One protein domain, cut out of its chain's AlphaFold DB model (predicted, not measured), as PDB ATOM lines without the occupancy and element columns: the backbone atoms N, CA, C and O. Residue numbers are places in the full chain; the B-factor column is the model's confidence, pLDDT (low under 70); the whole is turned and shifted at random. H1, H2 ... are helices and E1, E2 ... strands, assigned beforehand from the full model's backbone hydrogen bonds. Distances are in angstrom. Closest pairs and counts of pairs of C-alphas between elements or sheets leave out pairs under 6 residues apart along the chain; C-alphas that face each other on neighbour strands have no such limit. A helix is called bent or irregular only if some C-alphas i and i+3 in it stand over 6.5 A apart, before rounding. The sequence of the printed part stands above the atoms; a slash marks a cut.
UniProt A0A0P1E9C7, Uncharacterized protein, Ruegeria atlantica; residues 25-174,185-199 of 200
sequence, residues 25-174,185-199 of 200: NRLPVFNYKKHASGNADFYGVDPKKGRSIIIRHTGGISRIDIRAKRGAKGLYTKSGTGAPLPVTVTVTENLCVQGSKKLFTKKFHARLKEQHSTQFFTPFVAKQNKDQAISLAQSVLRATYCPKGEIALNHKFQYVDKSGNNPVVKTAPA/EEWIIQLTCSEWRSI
ATOM      1  N   ASN A  25      32.382  10.224  -3.877       78.19
ATOM      2  CA  ASN A  25      31.596  10.389  -2.644       78.19
ATOM      3  C   ASN A  25      30.374  11.307  -2.814       78.19
ATOM      4  O   ASN A  25      29.435  11.234  -2.026       78.19
ATOM      5  N   ARG A  26      30.378  12.172  -3.836       81.38
ATOM      6  CA  ARG A  26      29.281  13.096  -4.144       81.38
ATOM      7  C   ARG A  26      28.214  12.461  -5.042       81.38
ATOM      8  O   ARG A  26      27.183  13.100  -5.262       81.38
ATOM      9  N   LEU A  27      28.457  11.267  -5.587       83.38
ATOM     10  CA  LEU A  27      27.466  10.544  -6.376       83.38
ATOM     11  C   LEU A  27      26.345  10.016  -5.471       83.38
ATOM     12  O   LEU A  27      26.630   9.507  -4.378       83.38
ATOM     13  N   PRO A  28      25.079  10.100  -5.916       85.31
ATOM     14  CA  PRO A  28      23.979   9.480  -5.197       85.31
ATOM     15  C   PRO A  28      24.210   7.970  -5.106       85.31
ATOM     16  O   PRO A  28      24.674   7.340  -6.058       85.31
ATOM     17  N   VAL A  29      23.882   7.385  -3.954       87.06
ATOM     18  CA  VAL A  29      23.914   5.929  -3.793       87.06
ATOM     19  C   VAL A  29      22.799   5.326  -4.642       87.06
ATOM     20  O   VAL A  29      21.649   5.760  -4.564       87.06
ATOM     21  N   PHE A  30      23.143   4.334  -5.458       83.81
ATOM     22  CA  PHE A  30      22.173   3.591  -6.238       83.81
ATOM     23  C   PHE A  30      21.213   2.866  -5.290       83.81
ATOM     24  O   PHE A  30      21.602   2.210  -4.330       83.81
ATOM     25  N   ASN A  31      19.932   3.011  -5.576       79.38
ATOM     26  CA  ASN A  31      18.810   2.494  -4.818       79.38
ATOM     27  C   ASN A  31      17.825   1.971  -5.851       79.38
ATOM     28  O   ASN A  31      17.121   2.758  -6.484       79.38
ATOM     29  N   TYR A  32      17.786   0.654  -6.024       74.56
ATOM     30  CA  TYR A  32      16.968   0.045  -7.062       74.56
ATOM     31  C   TYR A  32      15.483   0.400  -6.937       74.56
ATOM     32  O   TYR A  32      14.841   0.628  -7.949       74.56
ATOM     33  N   LYS A  33      14.941   0.565  -5.723       71.25
ATOM     34  CA  LYS A  33      13.526   0.939  -5.536       71.25
ATOM     35  C   LYS A  33      13.195   2.313  -6.127       71.25
ATOM     36  O   LYS A  33      12.064   2.542  -6.532       71.25
ATOM     37  N   LYS A  34      14.168   3.232  -6.137       67.62
ATOM     38  CA  LYS A  34      14.018   4.608  -6.642       67.62
ATOM     39  C   LYS A  34      14.575   4.801  -8.053       67.62
ATOM     40  O   LYS A  34      14.223   5.772  -8.718       67.62
ATOM     41  N   HIS A  35      15.510   3.948  -8.467       63.53
ATOM     42  CA  HIS A  35      16.345   4.166  -9.649       63.53
ATOM     43  C   HIS A  35      16.237   3.066 -10.695       63.53
ATOM     44  O   HIS A  35      16.479   3.358 -11.865       63.53
ATOM     45  N   ALA A  36      15.830   1.850 -10.324       63.34
ATOM     46  CA  ALA A  36      15.320   0.933 -11.322       63.34
ATOM     47  C   ALA A  36      13.951   1.461 -11.741       63.34
ATOM     48  O   ALA A  36      13.070   1.662 -10.904       63.34
ATOM     49  N   SER A  37      13.779   1.739 -13.032       56.16
ATOM     50  CA  SER A  37      12.437   2.001 -13.531       56.16
ATOM     51  C   SER A  37      11.590   0.774 -13.179       56.16
ATOM     52  O   SER A  37      12.056  -0.352 -13.350       56.16
ATOM     53  N   GLY A  38      10.368   0.955 -12.678       60.59
ATOM     54  CA  GLY A  38       9.431  -0.156 -12.452       60.59
ATOM     55  C   GLY A  38       9.009  -0.877 -13.742       60.59
ATOM     56  O   GLY A  38       8.023  -1.601 -13.737       60.59
ATOM     57  N   ASN A  39       9.737  -0.667 -14.840       67.44
ATOM     58  CA  ASN A  39       9.532  -1.237 -16.152       67.44
ATOM     59  C   ASN A  39      10.761  -2.063 -16.544       67.44
ATOM     60  O   ASN A  39      11.896  -1.707 -16.229       67.44
ATOM     61  N   ALA A  40      10.524  -3.100 -17.340       59.81
ATOM     62  CA  ALA A  40      11.543  -3.960 -17.938       59.81
ATOM     63  C   ALA A  40      12.449  -3.270 -18.983       59.81
ATOM     64  O   ALA A  40      13.251  -3.936 -19.630       59.81
ATOM     65  N   ASP A  41      12.316  -1.955 -19.182       63.34
ATOM     66  CA  ASP A  41      13.231  -1.171 -20.010       63.34
ATOM     67  C   ASP A  41      14.308  -0.574 -19.105       63.34
ATOM     68  O   ASP A  41      14.170   0.516 -18.537       63.34
ATOM     69  N   PHE A  42      15.361  -1.360 -18.886       63.97
ATOM     70  CA  PHE A  42      16.533  -0.880 -18.178       63.97
ATOM     71  C   PHE A  42      17.253   0.067 -19.128       63.97
ATOM     72  O   PHE A  42      17.857  -0.365 -20.105       63.97
ATOM     73  N   TYR A  43      17.202   1.354 -18.781       55.66
ATOM     74  CA  TYR A  43      17.710   2.481 -19.559       55.66
ATOM     75  C   TYR A  43      16.858   2.701 -20.803       55.66
ATOM     76  O   TYR A  43      17.035   2.059 -21.833       55.66
ATOM     77  N   GLY A  44      15.978   3.702 -20.726       41.50
ATOM     78  CA  GLY A  44      15.418   4.267 -21.943       41.50
ATOM     79  C   GLY A  44      16.578   4.637 -22.864       41.50
ATOM     80  O   GLY A  44      17.544   5.251 -22.418       41.50
ATOM     81  N   VAL A  45      16.463   4.249 -24.130       36.56
ATOM     82  CA  VAL A  45      17.410   4.414 -25.254       36.56
ATOM     83  C   VAL A  45      18.022   5.833 -25.385       36.56
ATOM     84  O   VAL A  45      18.947   6.055 -26.158       36.56
ATOM     85  N   ASP A  46      17.529   6.801 -24.610       44.72
ATOM     86  CA  ASP A  46      17.979   8.182 -24.526       44.72
ATOM     87  C   ASP A  46      19.129   8.365 -23.499       44.72
ATOM     88  O   ASP A  46      18.905   8.259 -22.284       44.72
ATOM     89  N   PRO A  47      20.351   8.729 -23.939       42.53
ATOM     90  CA  PRO A  47      21.475   9.036 -23.051       42.53
ATOM     91  C   PRO A  47      21.193  10.196 -22.078       42.53
ATOM     92  O   PRO A  47      21.884  10.331 -21.072       42.53
ATOM     93  N   LYS A  48      20.151  11.011 -22.304       44.28
ATOM     94  CA  LYS A  48      19.711  12.045 -21.354       44.28
ATOM     95  C   LYS A  48      18.947  11.478 -20.148       44.28
ATOM     96  O   LYS A  48      18.772  12.207 -19.169       44.28
ATOM     97  N   LYS A  49      18.497  10.217 -20.208       47.84
ATOM     98  CA  LYS A  49      17.684   9.538 -19.178       47.84
ATOM     99  C   LYS A  49      18.367   8.315 -18.548       47.84
ATOM    100  O   LYS A  49      17.940   7.888 -17.477       47.84
ATOM    101  N   GLY A  50      19.410   7.767 -19.173       55.56
ATOM    102  CA  GLY A  50      20.194   6.660 -18.618       55.56
ATOM    103  C   GLY A  50      21.022   7.069 -17.392       55.56
ATOM    104  O   GLY A  50      21.641   8.132 -17.389       55.56
ATOM    105  N   ARG A  51      21.042   6.228 -16.347       71.12
ATOM    106  CA  ARG A  51      21.922   6.390 -15.174       71.12
ATOM    107  C   ARG A  51      22.945   5.258 -15.105       71.12
ATOM    108  O   ARG A  51      22.572   4.145 -14.762       71.12
ATOM    109  N   SER A  52      24.216   5.518 -15.375       82.88
ATOM    110  CA  SER A  52      25.308   4.551 -15.210       82.88
ATOM    111  C   SER A  52      25.639   4.325 -13.732       82.88
ATOM    112  O   SER A  52      25.520   5.231 -12.900       82.88
ATOM    113  N   ILE A  53      26.076   3.116 -13.391       86.00
ATOM    114  CA  ILE A  53      26.471   2.747 -12.030       86.00
ATOM    115  C   ILE A  53      27.995   2.734 -11.958       86.00
ATOM    116  O   ILE A  53      28.656   2.072 -12.744       86.00
ATOM    117  N   ILE A  54      28.564   3.463 -11.009       87.25
ATOM    118  CA  ILE A  54      29.996   3.474 -10.731       87.25
ATOM    119  C   ILE A  54      30.277   2.552  -9.555       87.25
ATOM    120  O   ILE A  54      29.618   2.637  -8.513       87.25
ATOM    121  N   ILE A  55      31.276   1.692  -9.717       85.75
ATOM    122  CA  ILE A  55      31.635   0.681  -8.728       85.75
ATOM    123  C   ILE A  55      33.116   0.752  -8.437       85.75
ATOM    124  O   ILE A  55      33.931   0.788  -9.353       85.75
ATOM    125  N   ARG A  56      33.446   0.752  -7.146       83.12
ATOM    126  CA  ARG A  56      34.815   0.578  -6.676       83.12
ATOM    127  C   ARG A  56      35.062  -0.901  -6.399       83.12
ATOM    128  O   ARG A  56      34.265  -1.543  -5.712       83.12
ATOM    129  N   HIS A  57      36.175  -1.402  -6.902       81.00
ATOM    130  CA  HIS A  57      36.666  -2.747  -6.649       81.00
ATOM    131  C   HIS A  57      38.175  -2.702  -6.368       81.00
ATOM    132  O   HIS A  57      38.794  -1.639  -6.447       81.00
ATOM    133  N   THR A  58      38.775  -3.828  -5.991       76.25
ATOM    134  CA  THR A  58      40.188  -3.896  -5.563       76.25
ATOM    135  C   THR A  58      41.163  -3.432  -6.649       76.25
ATOM    136  O   THR A  58      42.146  -2.767  -6.344       76.25
ATOM    137  N   GLY A  59      40.852  -3.716  -7.916       70.31
ATOM    138  CA  GLY A  59      41.639  -3.278  -9.076       70.31
ATOM    139  C   GLY A  59      41.388  -1.840  -9.556       70.31
ATOM    140  O   GLY A  59      42.062  -1.402 -10.480       70.31
ATOM    141  N   GLY A  60      40.427  -1.102  -8.984       79.44
ATOM    142  CA  GLY A  60      40.123   0.266  -9.408       79.44
ATOM    143  C   GLY A  60      38.634   0.607  -9.416       79.44
ATOM    144  O   GLY A  60      37.903   0.357  -8.452       79.44
ATOM    145  N   ILE A  61      38.190   1.270 -10.483       81.75
ATOM    146  CA  ILE A  61      36.798   1.680 -10.663       81.75
ATOM    147  C   ILE A  61      36.314   1.160 -12.008       81.75
ATOM    148  O   ILE A  61      37.048   1.190 -12.985       81.75
ATOM    149  N   SER A  62      35.057   0.736 -12.060       85.12
ATOM    150  CA  SER A  62      34.378   0.396 -13.307       85.12
ATOM    151  C   SER A  62      33.085   1.199 -13.437       85.12
ATOM    152  O   SER A  62      32.392   1.457 -12.443       85.12
ATOM    153  N   ARG A  63      32.745   1.589 -14.667       86.62
ATOM    154  CA  ARG A  63      31.412   2.090 -15.025       86.62
ATOM    155  C   ARG A  63      30.595   0.927 -15.572       86.62
ATOM    156  O   ARG A  63      31.022   0.262 -16.506       86.62
ATOM    157  N   ILE A  64      29.407   0.730 -15.018       86.75
ATOM    158  CA  ILE A  64      28.476  -0.324 -15.402       86.75
ATOM    159  C   ILE A  64      27.220   0.280 -16.025       86.75
ATOM    160  O   ILE A  64      26.553   1.118 -15.409       86.75
ATOM    161  N   ASP A  65      26.871  -0.199 -17.214       83.62
ATOM    162  CA  ASP A  65      25.605   0.089 -17.891       83.62
ATOM    163  C   ASP A  65      24.795  -1.206 -18.041       83.62
ATOM    164  O   ASP A  65      25.348  -2.234 -18.418       83.62
ATOM    165  N   ILE A  66      23.486  -1.180 -17.765       82.25
ATOM    166  CA  ILE A  66      22.624  -2.381 -17.784       82.25
ATOM    167  C   ILE A  66      21.440  -2.162 -18.720       82.25
ATOM    168  O   ILE A  66      20.503  -1.484 -18.355       82.25
ATOM    169  N   ARG A  67      21.414  -2.746 -19.910       79.00
ATOM    170  CA  ARG A  67      20.381  -2.487 -20.925       79.00
ATOM    171  C   ARG A  67      19.461  -3.685 -21.112       79.00
ATOM    172  O   ARG A  67      19.924  -4.819 -21.093       79.00
ATOM    173  N   ALA A  68      18.174  -3.452 -21.345       75.56
ATOM    174  CA  ALA A  68      17.256  -4.486 -21.831       75.56
ATOM    175  C   ALA A  68      17.122  -4.439 -23.364       75.56
ATOM    176  O   ALA A  68      17.534  -3.476 -24.017       75.56
ATOM    177  N   LYS A  69      16.518  -5.475 -23.963       69.06
ATOM    178  CA  LYS A  69      16.172  -5.462 -25.395       69.06
ATOM    179  C   LYS A  69      15.198  -4.312 -25.698       69.06
ATOM    180  O   LYS A  69      14.219  -4.114 -24.979       69.06
ATOM    181  N   ARG A  70      15.415  -3.599 -26.811       63.12
ATOM    182  CA  ARG A  70      14.489  -2.564 -27.306       63.12
ATOM    183  C   ARG A  70      13.064  -3.127 -27.397       63.12
ATOM    184  O   ARG A  70      12.860  -4.180 -27.994       63.12
ATOM    185  N   GLY A  71      12.099  -2.410 -26.818       62.06
ATOM    186  CA  GLY A  71      10.695  -2.832 -26.782       62.06
ATOM    187  C   GLY A  71      10.336  -3.787 -25.637       62.06
ATOM    188  O   GLY A  71       9.217  -4.273 -25.608       62.06
ATOM    189  N   ALA A  72      11.230  -4.044 -24.672       69.44
ATOM    190  CA  ALA A  72      10.909  -4.870 -23.499       69.44
ATOM    191  C   ALA A  72       9.780  -4.287 -22.626       69.44
ATOM    192  O   ALA A  72       9.065  -5.029 -21.947       69.44
ATOM    193  N   LYS A  73       9.585  -2.962 -22.653       72.25
ATOM    194  CA  LYS A  73       8.474  -2.297 -21.964       72.25
ATOM    195  C   LYS A  73       7.133  -2.838 -22.469       72.25
ATOM    196  O   LYS A  73       6.855  -2.773 -23.658       72.25
ATOM    197  N   GLY A  74       6.297  -3.322 -21.553       74.94
ATOM    198  CA  GLY A  74       4.980  -3.878 -21.878       74.94
ATOM    199  C   GLY A  74       5.007  -5.319 -22.394       74.94
ATOM    200  O   GLY A  74       3.959  -5.942 -22.440       74.94
ATOM    201  N   LEU A  75       6.183  -5.870 -22.714       81.19
ATOM    202  CA  LEU A  75       6.344  -7.288 -23.054       81.19
ATOM    203  C   LEU A  75       6.774  -8.134 -21.856       81.19
ATOM    204  O   LEU A  75       6.540  -9.336 -21.860       81.19
ATOM    205  N   TYR A  76       7.400  -7.523 -20.847       86.56
ATOM    206  CA  TYR A  76       7.886  -8.208 -19.650       86.56
ATOM    207  C   TYR A  76       7.347  -7.550 -18.382       86.56
ATOM    208  O   TYR A  76       7.355  -6.323 -18.248       86.56
ATOM    209  N   THR A  77       6.927  -8.376 -17.429       87.69
ATOM    210  CA  THR A  77       6.423  -7.954 -16.116       87.69
ATOM    211  C   THR A  77       6.974  -8.864 -15.023       87.69
ATOM    212  O   THR A  77       7.475  -9.954 -15.302       87.69
ATOM    213  N   LYS A  78       6.887  -8.430 -13.763       87.06
ATOM    214  CA  LYS A  78       7.304  -9.268 -12.625       87.06
ATOM    215  C   LYS A  78       6.369 -10.444 -12.349       87.06
ATOM    216  O   LYS A  78       6.772 -11.400 -11.701       87.06
ATOM    217  N   SER A  79       5.129 -10.357 -12.822       87.94
ATOM    218  CA  SER A  79       4.110 -11.403 -12.716       87.94
ATOM    219  C   SER A  79       3.987 -12.246 -13.986       87.94
ATOM    220  O   SER A  79       3.110 -13.099 -14.057       87.94
ATOM    221  N   GLY A  80       4.813 -11.994 -15.007       86.94
ATOM    222  CA  GLY A  80       4.803 -12.776 -16.238       86.94
ATOM    223  C   GLY A  80       5.197 -14.231 -15.977       86.94
ATOM    224  O   GLY A  80       5.948 -14.535 -15.049       86.94
ATOM    225  N   THR A  81       4.722 -15.140 -16.822       90.38
ATOM    226  CA  THR A  81       4.990 -16.581 -16.696       90.38
ATOM    227  C   THR A  81       5.935 -17.108 -17.768       90.38
ATOM    228  O   THR A  81       6.473 -18.200 -17.602       90.38
ATOM    229  N   GLY A  82       6.201 -16.336 -18.825       90.12
ATOM    230  CA  GLY A  82       7.026 -16.765 -19.949       90.12
ATOM    231  C   GLY A  82       8.538 -16.707 -19.698       90.12
ATOM    232  O   GLY A  82       9.033 -16.925 -18.590       90.12
ATOM    233  N   ALA A  83       9.298 -16.442 -20.761       89.31
ATOM    234  CA  ALA A  83      10.759 -16.484 -20.732       89.31
ATOM    235  C   ALA A  83      11.356 -15.340 -19.886       89.31
ATOM    236  O   ALA A  83      10.788 -14.243 -19.854       89.31
ATOM    237  N   PRO A  84      12.511 -15.557 -19.227       90.62
ATOM    238  CA  PRO A  84      13.186 -14.511 -18.466       90.62
ATOM    239  C   PRO A  84      13.706 -13.399 -19.385       90.62
ATOM    240  O   PRO A  84      14.098 -13.643 -20.530       90.62
ATOM    241  N   LEU A  85      13.746 -12.176 -18.866       87.19
ATOM    242  CA  LEU A  85      14.171 -10.993 -19.605       87.19
ATOM    243  C   LEU A  85      15.664 -11.061 -19.963       87.19
ATOM    244  O   LEU A  85      16.492 -11.165 -19.054       87.19
ATOM    245  N   PRO A  86      16.038 -10.957 -21.251       86.12
ATOM    246  CA  PRO A  86      17.427 -10.758 -21.650       86.12
ATOM    247  C   PRO A  86      17.929  -9.356 -21.276       86.12
ATOM    248  O   PRO A  86      17.269  -8.349 -21.550       86.12
ATOM    249  N   VAL A  87      19.125  -9.301 -20.695       84.06
ATOM    250  CA  VAL A  87      19.786  -8.087 -20.208       84.06
ATOM    251  C   VAL A  87      21.238  -8.064 -20.680       84.06
ATOM    252  O   VAL A  87      21.973  -9.029 -20.508       84.06
ATOM    253  N   THR A  88      21.677  -6.941 -21.230       85.00
ATOM    254  CA  THR A  88      23.075  -6.671 -21.561       85.00
ATOM    255  C   THR A  88      23.710  -5.846 -20.451       85.00
ATOM    256  O   THR A  88      23.243  -4.749 -20.164       85.00
ATOM    257  N   VAL A  89      24.798  -6.319 -19.857       86.50
ATOM    258  CA  VAL A  89      25.603  -5.557 -18.899       86.50
ATOM    259  C   VAL A  89      26.934  -5.199 -19.545       86.50
ATOM    260  O   VAL A  89      27.676  -6.083 -19.961       86.50
ATOM    261  N   THR A  90      27.245  -3.911 -19.621       86.00
ATOM    262  CA  THR A  90      28.546  -3.414 -20.072       86.00
ATOM    263  C   THR A  90      29.367  -3.007 -18.858       86.00
ATOM    264  O   THR A  90      28.928  -2.163 -18.083       86.00
ATOM    265  N   VAL A  91      30.549  -3.601 -18.706       88.00
ATOM    266  CA  VAL A  91      31.550  -3.254 -17.691       88.00
ATOM    267  C   VAL A  91      32.672  -2.515 -18.408       88.00
ATOM    268  O   VAL A  91      33.450  -3.132 -19.127       88.00
ATOM    269  N   THR A  92      32.735  -1.200 -18.251       84.56
ATOM    270  CA  THR A  92      33.809  -0.365 -18.795       84.56
ATOM    271  C   THR A  92      34.840  -0.132 -17.696       84.56
ATOM    272  O   THR A  92      34.468   0.285 -16.591       84.56
ATOM    273  N   GLU A  93      36.113  -0.389 -17.989       79.44
ATOM    274  CA  GLU A  93      37.217  -0.033 -17.103       79.44
ATOM    275  C   GLU A  93      37.166   1.472 -16.812       79.44
ATOM    276  O   GLU A  93      36.658   2.264 -17.592       79.44
ATOM    277  N   ASN A  94      37.616   1.914 -15.650       71.75
ATOM    278  CA  ASN A  94      37.828   3.328 -15.406       71.75
ATOM    279  C   ASN A  94      39.092   3.468 -14.570       71.75
ATOM    280  O   ASN A  94      39.082   3.354 -13.341       71.75
ATOM    281  N   LEU A  95      40.196   3.727 -15.268       61.69
ATOM    282  CA  LEU A  95      41.550   3.812 -14.721       61.69
ATOM    283  C   LEU A  95      41.797   5.105 -13.950       61.69
ATOM    284  O   LEU A  95      42.885   5.681 -13.973       61.69
ATOM    285  N   CYS A  96      40.787   5.602 -13.255       60.41
ATOM    286  CA  CYS A  96      40.892   6.864 -12.562       60.41
ATOM    287  C   CYS A  96      41.925   6.829 -11.414       60.41
ATOM    288  O   CYS A  96      42.542   7.840 -11.087       60.41
ATOM    289  N   VAL A  97      42.232   5.639 -10.893       51.22
ATOM    290  CA  VAL A  97      43.359   5.401  -9.973       51.22
ATOM    291  C   VAL A  97      44.748   5.477 -10.633       51.22
ATOM    292  O   VAL A  97      45.730   5.656  -9.925       51.22
ATOM    293  N   GLN A  98      44.850   5.413 -11.965       51.00
ATOM    294  CA  GLN A  98      46.106   5.520 -12.726       51.00
ATOM    295  C   GLN A  98      46.378   6.949 -13.241       51.00
ATOM    296  O   GLN A  98      47.104   7.149 -14.208       51.00
ATOM    297  N   GLY A  99      45.777   7.967 -12.614       45.69
ATOM    298  CA  GLY A  99      46.015   9.377 -12.942       45.69
ATOM    299  C   GLY A  99      45.061   9.979 -13.979       45.69
ATOM    300  O   GLY A  99      45.121  11.184 -14.229       45.69
ATOM    301  N   SER A 100      44.126   9.197 -14.532       51.59
ATOM    302  CA  SER A 100      43.081   9.728 -15.415       51.59
ATOM    303  C   SER A 100      41.973  10.419 -14.599       51.59
ATOM    304  O   SER A 100      41.177   9.796 -13.900       51.59
ATOM    305  N   LYS A 101      41.889  11.753 -14.649       54.00
ATOM    306  CA  LYS A 101      40.809  12.505 -13.980       54.00
ATOM    307  C   LYS A 101      39.481  12.330 -14.729       54.00
ATOM    308  O   LYS A 101      39.068  13.225 -15.462       54.00
ATOM    309  N   LYS A 102      38.768  11.218 -14.532       62.19
ATOM    310  CA  LYS A 102      37.370  11.109 -14.986       62.19
ATOM    311  C   LYS A 102      36.422  11.695 -13.943       62.19
ATOM    312  O   LYS A 102      36.238  11.149 -12.859       62.19
ATOM    313  N   LEU A 103      35.809  12.827 -14.289       63.75
ATOM    314  CA  LEU A 103      34.736  13.444 -13.511       63.75
ATOM    315  C   LEU A 103      33.415  12.722 -13.788       63.75
ATOM    316  O   LEU A 103      32.925  12.716 -14.917       63.75
ATOM    317  N   PHE A 104      32.787  12.170 -12.749       74.88
ATOM    318  CA  PHE A 104      31.451  11.592 -12.878       74.88
ATOM    319  C   PHE A 104      30.380  12.673 -12.728       74.88
ATOM    320  O   PHE A 104      30.316  13.406 -11.745       74.88
ATOM    321  N   THR A 105      29.477  12.786 -13.687       74.75
ATOM    322  CA  THR A 105      28.355  13.729 -13.601       74.75
ATOM    323  C   THR A 105      27.246  13.161 -12.710       74.75
ATOM    324  O   THR A 105      26.660  12.129 -13.029       74.75
ATOM    325  N   LYS A 106      26.888  13.857 -11.617       76.62
ATOM    326  CA  LYS A 106      25.816  13.430 -10.682       76.62
ATOM    327  C   LYS A 106      24.473  13.128 -11.358       76.62
ATOM    328  O   LYS A 106      23.698  12.329 -10.848       76.62
ATOM    329  N   LYS A 107      24.181  13.801 -12.478       78.00
ATOM    330  CA  LYS A 107      22.947  13.617 -13.258       78.00
ATOM    331  C   LYS A 107      22.863  12.221 -13.883       78.00
ATOM    332  O   LYS A 107      21.783  11.641 -13.919       78.00
ATOM    333  N   PHE A 108      23.996  11.710 -14.357       76.50
ATOM    334  CA  PHE A 108      24.070  10.483 -15.147       76.50
ATOM    335  C   PHE A 108      24.673   9.313 -14.373       76.50
ATOM    336  O   PHE A 108      24.571   8.188 -14.832       76.50
ATOM    337  N   HIS A 109      25.271   9.544 -13.203       82.31
ATOM    338  CA  HIS A 109      25.980   8.509 -12.458       82.31
ATOM    339  C   HIS A 109      25.424   8.336 -11.048       82.31
ATOM    340  O   HIS A 109      25.123   9.304 -10.349       82.31
ATOM    341  N   ALA A 110      25.355   7.088 -10.610       84.69
ATOM    342  CA  ALA A 110      25.129   6.706  -9.225       84.69
ATOM    343  C   ALA A 110      26.241   5.752  -8.782       84.69
ATOM    344  O   ALA A 110      26.860   5.110  -9.621       84.69
ATOM    345  N   ARG A 111      26.500   5.638  -7.479       86.69
ATOM    346  CA  ARG A 111      27.477   4.678  -6.947       86.69
ATOM    347  C   ARG A 111      26.786   3.505  -6.277       86.69
ATOM    348  O   ARG A 111      25.833   3.719  -5.526       86.69
ATOM    349  N   LEU A 112      27.275   2.290  -6.478       86.88
ATOM    350  CA  LEU A 112      26.857   1.180  -5.627       86.88
ATOM    351  C   LEU A 112      27.493   1.345  -4.232       86.88
ATOM    352  O   LEU A 112      28.593   1.888  -4.107       86.88
ATOM    353  N   LYS A 113      26.773   0.969  -3.169       78.31
ATOM    354  CA  LYS A 113      27.289   1.089  -1.789       78.31
ATOM    355  C   LYS A 113      28.348   0.024  -1.492       78.31
ATOM    356  O   LYS A 113      29.247   0.274  -0.696       78.31
ATOM    357  N   GLU A 114      28.211  -1.134  -2.122       72.94
ATOM    358  CA  GLU A 114      29.060  -2.299  -1.910       72.94
ATOM    359  C   GLU A 114      30.405  -2.131  -2.619       72.94
ATOM    360  O   GLU A 114      30.485  -1.658  -3.755       72.94
ATOM    361  N   GLN A 115      31.470  -2.496  -1.909       70.62
ATOM    362  CA  GLN A 115      32.781  -2.702  -2.506       70.62
ATOM    363  C   GLN A 115      32.854  -4.147  -2.978       70.62
ATOM    364  O   GLN A 115      32.520  -5.059  -2.224       70.62
ATOM    365  N   HIS A 116      33.301  -4.353  -4.212       76.62
ATOM    366  CA  HIS A 116      33.489  -5.694  -4.752       76.62
ATOM    367  C   HIS A 116      34.957  -6.101  -4.627       76.62
ATOM    368  O   HIS A 116      35.857  -5.314  -4.920       76.62
ATOM    369  N   SER A 117      35.205  -7.346  -4.225       76.00
ATOM    370  CA  SER A 117      36.558  -7.911  -4.129       76.00
ATOM    371  C   SER A 117      37.192  -8.210  -5.494       76.00
ATOM    372  O   SER A 117      38.364  -8.572  -5.555       76.00
ATOM    373  N   THR A 118      36.441  -8.046  -6.588       80.94
ATOM    374  CA  THR A 118      36.873  -8.372  -7.948       80.94
ATOM    375  C   THR A 118      38.127  -7.602  -8.363       80.94
ATOM    376  O   THR A 118      38.127  -6.372  -8.473       80.94
ATOM    377  N   GLN A 119      39.184  -8.349  -8.668       81.88
ATOM    378  CA  GLN A 119      40.418  -7.825  -9.233       81.88
ATOM    379  C   GLN A 119      40.519  -8.235 -10.701       81.88
ATOM    380  O   GLN A 119      40.347  -9.406 -11.031       81.88
ATOM    381  N   PHE A 120      40.798  -7.263 -11.565       81.44
ATOM    382  CA  PHE A 120      41.107  -7.504 -12.969       81.44
ATOM    383  C   PHE A 120      42.622  -7.487 -13.151       81.44
ATOM    384  O   PHE A 120      43.310  -6.635 -12.586       81.44
ATOM    385  N   PHE A 121      43.139  -8.430 -13.930       80.50
ATOM    386  CA  PHE A 121      44.507  -8.392 -14.432       80.50
ATOM    387  C   PHE A 121      44.622  -7.341 -15.540       80.50
ATOM    388  O   PHE A 121      43.645  -7.070 -16.230       80.50
ATOM    389  N   THR A 122      45.807  -6.772 -15.743       75.75
ATOM    390  CA  THR A 122      46.080  -5.910 -16.902       75.75
ATOM    391  C   THR A 122      46.541  -6.772 -18.090       75.75
ATOM    392  O   THR A 122      47.371  -7.659 -17.883       75.75
ATOM    393  N   PRO A 123      46.052  -6.538 -19.324       74.94
ATOM    394  CA  PRO A 123      44.995  -5.588 -19.697       74.94
ATOM    395  C   PRO A 123      43.609  -6.056 -19.224       74.94
ATOM    396  O   PRO A 123      43.359  -7.255 -19.102       74.94
ATOM    397  N   PHE A 124      42.697  -5.123 -18.963       78.94
ATOM    398  CA  PHE A 124      41.376  -5.397 -18.392       78.94
ATOM    399  C   PHE A 124      40.521  -6.324 -19.267       78.94
ATOM    400  O   PHE A 124      39.812  -7.190 -18.747       78.94
ATOM    401  N   VAL A 125      40.657  -6.249 -20.590       80.06
ATOM    402  CA  VAL A 125      40.023  -7.167 -21.561       80.06
ATOM    403  C   VAL A 125      40.772  -8.482 -21.797       80.06
ATOM    404  O   VAL A 125      40.396  -9.255 -22.680       80.06
ATOM    405  N   ALA A 126      41.814  -8.792 -21.019       79.50
ATOM    406  CA  ALA A 126      42.490 -10.082 -21.114       79.50
ATOM    407  C   ALA A 126      41.505 -11.241 -20.895       79.50
ATOM    408  O   ALA A 126      40.702 -11.223 -19.966       79.50
ATOM    409  N   LYS A 127      41.606 -12.308 -21.699       81.31
ATOM    410  CA  LYS A 127      40.705 -13.480 -21.634       81.31
ATOM    411  C   LYS A 127      40.541 -14.053 -20.218       81.31
ATOM    412  O   LYS A 127      39.452 -14.485 -19.857       81.31
ATOM    413  N   GLN A 128      41.608 -14.024 -19.421       85.12
ATOM    414  CA  GLN A 128      41.635 -14.489 -18.029       85.12
ATOM    415  C   GLN A 128      40.745 -13.690 -17.064       85.12
ATOM    416  O   GLN A 128      40.460 -14.182 -15.982       85.12
ATOM    417  N   ASN A 129      40.302 -12.490 -17.451       86.75
ATOM    418  CA  ASN A 129      39.381 -11.642 -16.687       86.75
ATOM    419  C   ASN A 129      37.904 -11.938 -16.965       86.75
ATOM    420  O   ASN A 129      37.026 -11.310 -16.370       86.75
ATOM    421  N   LYS A 130      37.611 -12.847 -17.902       86.19
ATOM    422  CA  LYS A 130      36.247 -13.129 -18.357       86.19
ATOM    423  C   LYS A 130      35.320 -13.486 -17.194       86.19
ATOM    424  O   LYS A 130      34.238 -12.910 -17.082       86.19
ATOM    425  N   ASP A 131      35.736 -14.400 -16.323       89.25
ATOM    426  CA  ASP A 131      34.884 -14.891 -15.235       89.25
ATOM    427  C   ASP A 131      34.690 -13.829 -14.146       89.25
ATOM    428  O   ASP A 131      33.600 -13.687 -13.593       89.25
ATOM    429  N   GLN A 132      35.706 -13.000 -13.905       90.31
ATOM    430  CA  GLN A 132      35.653 -11.841 -13.020       90.31
ATOM    431  C   GLN A 132      34.676 -10.792 -13.554       90.31
ATOM    432  O   GLN A 132      33.877 -10.251 -12.787       90.31
ATOM    433  N   ALA A 133      34.691 -10.536 -14.865       89.94
ATOM    434  CA  ALA A 133      33.781  -9.597 -15.509       89.94
ATOM    435  C   ALA A 133      32.331 -10.096 -15.432       89.94
ATOM    436  O   ALA A 133      31.436  -9.332 -15.066       89.94
ATOM    437  N   ILE A 134      32.105 -11.387 -15.706       90.94
ATOM    438  CA  ILE A 134      30.790 -12.036 -15.586       90.94
ATOM    439  C   ILE A 134      30.290 -11.980 -14.141       90.94
ATOM    440  O   ILE A 134      29.168 -11.530 -13.906       90.94
ATOM    441  N   SER A 135      31.121 -12.376 -13.176       91.69
ATOM    442  CA  SER A 135      30.783 -12.368 -11.750       91.69
ATOM    443  C   SER A 135      30.445 -10.959 -11.253       91.69
ATOM    444  O   SER A 135      29.444 -10.760 -10.555       91.69
ATOM    445  N   LEU A 136      31.211  -9.950 -11.683       91.50
ATOM    446  CA  LEU A 136      30.903  -8.554 -11.394       91.50
ATOM    447  C   LEU A 136      29.552  -8.163 -12.001       91.50
ATOM    448  O   LEU A 136      28.680  -7.702 -11.272       91.50
ATOM    449  N   ALA A 137      29.322  -8.405 -13.293       91.38
ATOM    450  CA  ALA A 137      28.054  -8.082 -13.945       91.38
ATOM    451  C   ALA A 137      26.843  -8.735 -13.254       91.38
ATOM    452  O   ALA A 137      25.831  -8.067 -13.028       91.38
ATOM    453  N   GLN A 138      26.954 -10.007 -12.863       92.81
ATOM    454  CA  GLN A 138      25.917 -10.720 -12.114       92.81
ATOM    455  C   GLN A 138      25.676 -10.097 -10.735       92.81
ATOM    456  O   GLN A 138      24.524  -9.884 -10.358       92.81
ATOM    457  N   SER A 139      26.743  -9.757 -10.008       91.06
ATOM    458  CA  SER A 139      26.659  -9.125  -8.684       91.06
ATOM    459  C   SER A 139      25.977  -7.760  -8.752       91.06
ATOM    460  O   SER A 139      25.101  -7.450  -7.947       91.06
ATOM    461  N   VAL A 140      26.313  -6.954  -9.758       89.31
ATOM    462  CA  VAL A 140      25.675  -5.649  -9.960       89.31
ATOM    463  C   VAL A 140      24.219  -5.824 -10.338       89.31
ATOM    464  O   VAL A 140      23.358  -5.145  -9.780       89.31
ATOM    465  N   LEU A 141      23.913  -6.746 -11.251       88.56
ATOM    466  CA  LEU A 141      22.540  -7.007 -11.658       88.56
ATOM    467  C   LEU A 141      21.692  -7.496 -10.472       88.56
ATOM    468  O   LEU A 141      20.567  -7.025 -10.303       88.56
ATOM    469  N   ARG A 142      22.256  -8.337  -9.595       90.00
ATOM    470  CA  ARG A 142      21.657  -8.776  -8.323       90.00
ATOM    471  C   ARG A 142      21.381  -7.605  -7.382       90.00
ATOM    472  O   ARG A 142      20.273  -7.478  -6.877       90.00
ATOM    473  N   ALA A 143      22.356  -6.723  -7.174       86.88
ATOM    474  CA  ALA A 143      22.220  -5.574  -6.276       86.88
ATOM    475  C   ALA A 143      21.270  -4.483  -6.812       86.88
ATOM    476  O   ALA A 143      20.904  -3.554  -6.085       86.88
ATOM    477  N   THR A 144      20.883  -4.565  -8.090       84.44
ATOM    478  CA  THR A 144      20.123  -3.518  -8.776       84.44
ATOM    479  C   THR A 144      18.803  -4.016  -9.361       84.44
ATOM    480  O   THR A 144      17.759  -3.814  -8.753       84.44
ATOM    481  N   TYR A 145      18.808  -4.638 -10.536       79.75
ATOM    482  CA  TYR A 145      17.588  -4.885 -11.314       79.75
ATOM    483  C   TYR A 145      16.992  -6.291 -11.148       79.75
ATOM    484  O   TYR A 145      15.852  -6.507 -11.561       79.75
ATOM    485  N   CYS A 146      17.737  -7.220 -10.540       87.50
ATOM    486  CA  CYS A 146      17.337  -8.611 -10.329       87.50
ATOM    487  C   CYS A 146      17.602  -9.119  -8.892       87.50
ATOM    488  O   CYS A 146      18.255 -10.153  -8.720       87.50
ATOM    489  N   PRO A 147      17.157  -8.413  -7.832       88.12
ATOM    490  CA  PRO A 147      17.418  -8.826  -6.453       88.12
ATOM    491  C   PRO A 147      16.864 -10.211  -6.113       88.12
ATOM    492  O   PRO A 147      17.532 -10.972  -5.411       88.12
ATOM    493  N   LYS A 148      15.674 -10.560  -6.617       89.25
ATOM    494  CA  LYS A 148      14.971 -11.803  -6.254       89.25
ATOM    495  C   LYS A 148      14.942 -12.853  -7.365       89.25
ATOM    496  O   LYS A 148      14.570 -13.987  -7.096       89.25
ATOM    497  N   GLY A 149      15.316 -12.491  -8.590       88.50
ATOM    498  CA  GLY A 149      15.324 -13.407  -9.733       88.50
ATOM    499  C   GLY A 149      16.612 -14.216  -9.853       88.50
ATOM    500  O   GLY A 149      17.660 -13.844  -9.345       88.50
ATOM    501  N   GLU A 150      16.572 -15.319 -10.573       93.88
ATOM    502  CA  GLU A 150      17.766 -16.015 -11.041       93.88
ATOM    503  C   GLU A 150      18.458 -15.192 -12.129       93.88
ATOM    504  O   GLU A 150      17.804 -14.549 -12.958       93.88
ATOM    505  N   ILE A 151      19.792 -15.210 -12.107       93.50
ATOM    506  CA  ILE A 151      20.634 -14.531 -13.089       93.50
ATOM    507  C   ILE A 151      21.505 -15.589 -13.746       93.50
ATOM    508  O   ILE A 151      22.329 -16.208 -13.075       93.50
ATOM    509  N   ALA A 152      21.345 -15.773 -15.049       89.31
ATOM    510  CA  ALA A 152      22.121 -16.734 -15.821       89.31
ATOM    511  C   ALA A 152      22.748 -16.062 -17.041       89.31
ATOM    512  O   ALA A 152      22.280 -15.020 -17.497       89.31
ATOM    513  N   LEU A 153      23.808 -16.658 -17.582       86.94
ATOM    514  CA  LEU A 153      24.339 -16.248 -18.879       86.94
ATOM    515  C   LEU A 153      23.312 -16.549 -19.971       86.94
ATOM    516  O   LEU A 153      22.733 -17.635 -20.034       86.94
ATOM    517  N   ASN A 154      23.092 -15.582 -20.858       82.06
ATOM    518  CA  ASN A 154      22.193 -15.768 -21.982       82.06
ATOM    519  C   ASN A 154      22.943 -16.325 -23.194       82.06
ATOM    520  O   ASN A 154      23.312 -15.590 -24.108       82.06
ATOM    521  N   HIS A 155      23.122 -17.644 -23.227       70.25
ATOM    522  CA  HIS A 155      23.798 -18.331 -24.333       70.25
ATOM    523  C   HIS A 155      23.016 -18.304 -25.656       70.25
ATOM    524  O   HIS A 155      23.590 -18.569 -26.708       70.25
ATOM    525  N   LYS A 156      21.714 -17.980 -25.614       61.97
ATOM    526  CA  LYS A 156      20.839 -17.892 -26.795       61.97
ATOM    527  C   LYS A 156      20.888 -16.517 -27.470       61.97
ATOM    528  O   LYS A 156      20.315 -16.347 -28.544       61.97
ATOM    529  N   PHE A 157      21.539 -15.526 -26.857       54.22
ATOM    530  CA  PHE A 157      21.644 -14.184 -27.423       54.22
ATOM    531  C   PHE A 157      22.781 -14.129 -28.446       54.22
ATOM    532  O   PHE A 157      23.929 -13.853 -28.113       54.22
ATOM    533  N   GLN A 158      22.458 -14.396 -29.711       44.75
ATOM    534  CA  GLN A 158      23.383 -14.197 -30.822       44.75
ATOM    535  C   GLN A 158      23.602 -12.694 -31.063       44.75
ATOM    536  O   GLN A 158      22.861 -12.055 -31.804       44.75
ATOM    537  N   TYR A 159      24.654 -12.127 -30.475       45.28
ATOM    538  CA  TYR A 159      25.494 -11.214 -31.247       45.28
ATOM    539  C   TYR A 159      26.676 -12.045 -31.725       45.28
ATOM    540  O   TYR A 159      27.586 -12.347 -30.961       45.28
ATOM    541  N   VAL A 160      26.591 -12.487 -32.976       31.69
ATOM    542  CA  VAL A 160      27.652 -13.220 -33.662       31.69
ATOM    543  C   VAL A 160      28.849 -12.272 -33.780       31.69
ATOM    544  O   VAL A 160      28.837 -11.364 -34.609       31.69
ATOM    545  N   ASP A 161      29.879 -12.451 -32.952       38.31
ATOM    546  CA  ASP A 161      31.221 -12.222 -33.479       38.31
ATOM    547  C   ASP A 161      31.499 -13.348 -34.489       38.31
ATOM    548  O   ASP A 161      30.932 -14.441 -34.389       38.31
ATOM    549  N   LYS A 162      32.320 -13.102 -35.514       41.78
ATOM    550  CA  LYS A 162      32.615 -14.105 -36.559       41.78
ATOM    551  C   LYS A 162      33.303 -15.377 -36.014       41.78
ATOM    552  O   LYS A 162      33.663 -16.248 -36.797       41.78
ATOM    553  N   SER A 163      33.512 -15.474 -34.701       44.78
ATOM    554  CA  SER A 163      34.321 -16.480 -34.021       44.78
ATOM    555  C   SER A 163      33.550 -17.271 -32.951       44.78
ATOM    556  O   SER A 163      34.137 -18.146 -32.322       44.78
ATOM    557  N   GLY A 164      32.250 -17.015 -32.753       39.38
ATOM    558  CA  GLY A 164      31.369 -17.807 -31.892       39.38
ATOM    559  C   GLY A 164      31.656 -17.737 -30.385       39.38
ATOM    560  O   GLY A 164      31.228 -18.633 -29.656       39.38
ATOM    561  N   ASN A 165      32.350 -16.710 -29.879       42.41
ATOM    562  CA  ASN A 165      32.711 -16.630 -28.459       42.41
ATOM    563  C   ASN A 165      31.712 -15.783 -27.642       42.41
ATOM    564  O   ASN A 165      31.602 -14.575 -27.807       42.41
ATOM    565  N   ASN A 166      31.023 -16.394 -26.674       48.22
ATOM    566  CA  ASN A 166      30.364 -15.656 -25.584       48.22
ATOM    567  C   ASN A 166      31.411 -15.291 -24.510       48.22
ATOM    568  O   ASN A 166      32.106 -16.221 -24.064       48.22
ATOM    569  N   PRO A 167      31.496 -14.062 -23.946       50.28
ATOM    570  CA  PRO A 167      30.893 -12.752 -24.276       50.28
ATOM    571  C   PRO A 167      31.690 -11.905 -25.299       50.28
ATOM    572  O   PRO A 167      32.877 -12.139 -25.505       50.28
ATOM    573  N   VAL A 168      31.052 -10.868 -25.872       50.12
ATOM    574  CA  VAL A 168      31.682  -9.932 -26.827       50.12
ATOM    575  C   VAL A 168      32.609  -8.966 -26.085       50.12
ATOM    576  O   VAL A 168      32.170  -8.172 -25.250       50.12
ATOM    577  N   VAL A 169      33.892  -9.007 -26.429       45.50
ATOM    578  CA  VAL A 169      34.895  -8.038 -25.981       45.50
ATOM    579  C   VAL A 169      34.912  -6.876 -26.968       45.50
ATOM    580  O   VAL A 169      35.055  -7.093 -28.173       45.50
ATOM    581  N   LYS A 170      34.787  -5.638 -26.481       46.56
ATOM    582  CA  LYS A 170      35.113  -4.459 -27.286       46.56
ATOM    583  C   LYS A 170      36.334  -3.785 -26.679       46.56
ATOM    584  O   LYS A 170      36.307  -3.287 -25.559       46.56
ATOM    585  N   THR A 171      37.421  -3.793 -27.435       42.78
ATOM    586  CA  THR A 171      38.634  -3.049 -27.114       42.78
ATOM    587  C   THR A 171      38.509  -1.633 -27.678       42.78
ATOM    588  O   THR A 171      38.028  -1.440 -28.800       42.78
ATOM    589  N   ALA A 172      38.899  -0.621 -26.906       44.81
ATOM    590  CA  ALA A 172      38.947   0.755 -27.379       44.81
ATOM    591  C   ALA A 172      40.389   1.135 -27.777       44.81
ATOM    592  O   ALA A 172      41.259   1.134 -26.912       44.81
ATOM    593  N   PRO A 173      40.658   1.516 -29.042       46.84
ATOM    594  CA  PRO A 173      39.949   1.149 -30.260       46.84
ATOM    595  C   PRO A 173      40.743   0.128 -31.098       46.84
ATOM    596  O   PRO A 173      41.973   0.134 -31.152       46.84
ATOM    597  N   ALA A 174      40.017  -0.690 -31.860       41.06
ATOM    598  CA  ALA A 174      40.518  -1.196 -33.136       41.06
ATOM    599  C   ALA A 174      41.150  -0.028 -33.921       41.06
ATOM    600  O   ALA A 174      40.513   1.020 -34.028       41.06
ATOM    601  N   GLU A 185      38.694   0.206 -21.901       72.69
ATOM    602  CA  GLU A 185      38.387  -1.161 -22.318       72.69
ATOM    603  C   GLU A 185      37.032  -1.649 -21.747       72.69
ATOM    604  O   GLU A 185      36.687  -1.321 -20.609       72.69
ATOM    605  N   GLU A 186      36.232  -2.425 -22.502       80.44
ATOM    606  CA  GLU A 186      34.902  -2.867 -22.039       80.44
ATOM    607  C   GLU A 186      34.576  -4.358 -22.269       80.44
ATOM    608  O   GLU A 186      34.842  -4.950 -23.318       80.44
ATOM    609  N   TRP A 187      33.897  -4.951 -21.282       83.75
ATOM    610  CA  TRP A 187      33.244  -6.257 -21.373       83.75
ATOM    611  C   TRP A 187      31.744  -6.083 -21.610       83.75
ATOM    612  O   TRP A 187      31.077  -5.400 -20.833       83.75
ATOM    613  N   ILE A 188      31.186  -6.737 -22.633       84.31
ATOM    614  CA  ILE A 188      29.738  -6.756 -22.890       84.31
ATOM    615  C   ILE A 188      29.195  -8.153 -22.607       84.31
ATOM    616  O   ILE A 188      29.387  -9.089 -23.380       84.31
ATOM    617  N   ILE A 189      28.474  -8.290 -21.501       86.31
ATOM    618  CA  ILE A 189      28.017  -9.571 -20.967       86.31
ATOM    619  C   ILE A 189      26.505  -9.673 -21.134       86.31
ATOM    620  O   ILE A 189      25.756  -8.790 -20.720       86.31
ATOM    621  N   GLN A 190      26.047 -10.765 -21.738       85.69
ATOM    622  CA  GLN A 190      24.625 -11.043 -21.919       85.69
ATOM    623  C   GLN A 190      24.138 -11.973 -20.813       85.69
ATOM    624  O   GLN A 190      24.610 -13.103 -20.674       85.69
ATOM    625  N   LEU A 191      23.178 -11.494 -20.035       89.50
ATOM    626  CA  LEU A 191      22.550 -12.197 -18.928       89.50
ATOM    627  C   LEU A 191      21.044 -12.328 -19.169       89.50
ATOM    628  O   LEU A 191      20.461 -11.689 -20.048       89.50
ATOM    629  N   THR A 192      20.398 -13.161 -18.372       90.81
ATOM    630  CA  THR A 192      18.953 -13.151 -18.165       90.81
ATOM    631  C   THR A 192      18.649 -12.751 -16.726       90.81
ATOM    632  O   THR A 192      19.472 -12.944 -15.833       90.81
ATOM    633  N   CYS A 193      17.468 -12.185 -16.498       90.44
ATOM    634  CA  CYS A 193      16.927 -11.961 -15.163       90.44
ATOM    635  C   CYS A 193      15.529 -12.567 -15.067       90.44
ATOM    636  O   CYS A 193      14.623 -12.129 -15.775       90.44
ATOM    637  N   SER A 194      15.333 -13.548 -14.182       92.06
ATOM    638  CA  SER A 194      14.032 -14.215 -14.038       92.06
ATOM    639  C   SER A 194      13.007 -13.440 -13.206       92.06
ATOM    640  O   SER A 194      11.837 -13.808 -13.219       92.06
ATOM    641  N   GLU A 195      13.403 -12.344 -12.544       90.50
ATOM    642  CA  GLU A 195      12.455 -11.444 -11.862       90.50
ATOM    643  C   GLU A 195      11.516 -10.748 -12.853       90.50
ATOM    644  O   GLU A 195      10.439 -10.306 -12.469       90.50
ATOM    645  N   TRP A 196      11.910 -10.655 -14.125       88.25
ATOM    646  CA  TRP A 196      11.092 -10.116 -15.202       88.25
ATOM    647  C   TRP A 196      10.860 -11.205 -16.236       88.25
ATOM    648  O   TRP A 196      11.809 -11.740 -16.809       88.25
ATOM    649  N   ARG A 197       9.597 -11.514 -16.502       88.75
ATOM    650  CA  ARG A 197       9.198 -12.564 -17.436       88.75
ATOM    651  C   ARG A 197       8.274 -12.023 -18.501       88.75
ATOM    652  O   ARG A 197       7.515 -11.088 -18.244       88.75
ATOM    653  N   SER A 198       8.354 -12.599 -19.697       88.25
ATOM    654  CA  SER A 198       7.458 -12.210 -20.777       88.25
ATOM    655  C   SER A 198       6.004 -12.486 -20.383       88.25
ATOM    656  O   SER A 198       5.714 -13.495 -19.733       88.25
ATOM    657  N   ILE A 199       5.101 -11.590 -20.768       86.12
ATOM    658  CA  ILE A 199       3.659 -11.823 -20.670       86.12
ATOM    659  C   ILE A 199       3.316 -12.953 -21.653       86.12
ATOM    660  O   ILE A 199       3.819 -12.948 -22.780       86.12
TER     661      ILE A 199
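Overview. This is residues 25 to 174 and 185 to 199 of the 200 residues of an uncharacterized protein of Ruegeria atlantica (UniProt A0A0P1E9C7). A strongly twisted sheet curls round one long helix, H2; its wall is made by E1, E2, E3 and E7 side by side, with short E4 beside E1, and short E5 and E6 beside E7. Five of the links between these parts are long loops, and the small helix H1 lies away from the sheet. The printed part has 165 residues, with two named helices and seven named strands in the order H1 E1 E2 E3 E4 H2 E5 E6 E7. The class is mixed, helices and strands, with under half of the residues in named elements; the branched sheet is mixed, with E1 and E4 parallel and its other neighbour pairs antiparallel. The whole is compact, with a radius of gyration of the C-alphas of 15.6 A and spans of 48 by 41 by 28 A.

Along the chain. Strand E7, residues 186 to 198, is 29.0 A long, from C-alpha 186 at (34.902, -2.867, -22.039) to C-alpha 198 at (7.458, -12.210, -20.777), and bends by 82 degrees at residue 195. E3, residues 84 to 94, is 30.6 A long, E2, residues 60 to 68, 26.5 A, and E1, residues 52 to 57, 16.0 A. E4 is residues 109 to 111, E5 residues 151 to 153 and E6 residues 168 to 170. H2, residues 127 to 143, is 25.3 A long and begins at C-alpha 127, (40.705, -13.480, -21.634); it is irregular, C-alphas 128 and 131 being 7.3 A apart. H1 is residues 32 to 35.

Arrangement. E1, E2 and E3 form a meander, each strand the antiparallel neighbour of the one before, in two hairpins; N 55 and O 62 are 3.0 A apart, N 65 and O 90 3.0 A. E7 is antiparallel to E3, with N 89 and O 189 at 2.8 A. On the other side of E7 are E5, N 192 to O 152 at 2.8 A, and E6, N 188 to O 168 at 3.1 A. E4 is parallel to E1, with N 110 and O 52 at 3.0 A. H2 is on the sheet; its closest C-alphas to E3 are those of Ala 137 and Val 89, 6.1 A. In H2, 11 of 13 O i to N i+4 pairs are within hydrogen-bond range; H1 is too short for one. H1 is not on the sheet, and is close to but not clearly touching H2.

Size, cuts and confidence. The C-alphas farthest apart, those of Thr 81 and Gly 99, are 48.7 A apart. Residues 175 to 184 are not printed; C-alphas 174 and 185 are 11.0 A apart across this cut. The links H1 to E1, E2 to E3, E3 to E4, E4 to H2 and E5 to E6 are long. Mean pLDDT of the printed part is 74.3; residues 34 to 50, 69 to 72, 95 to 103 and 156 to 174 are under 70.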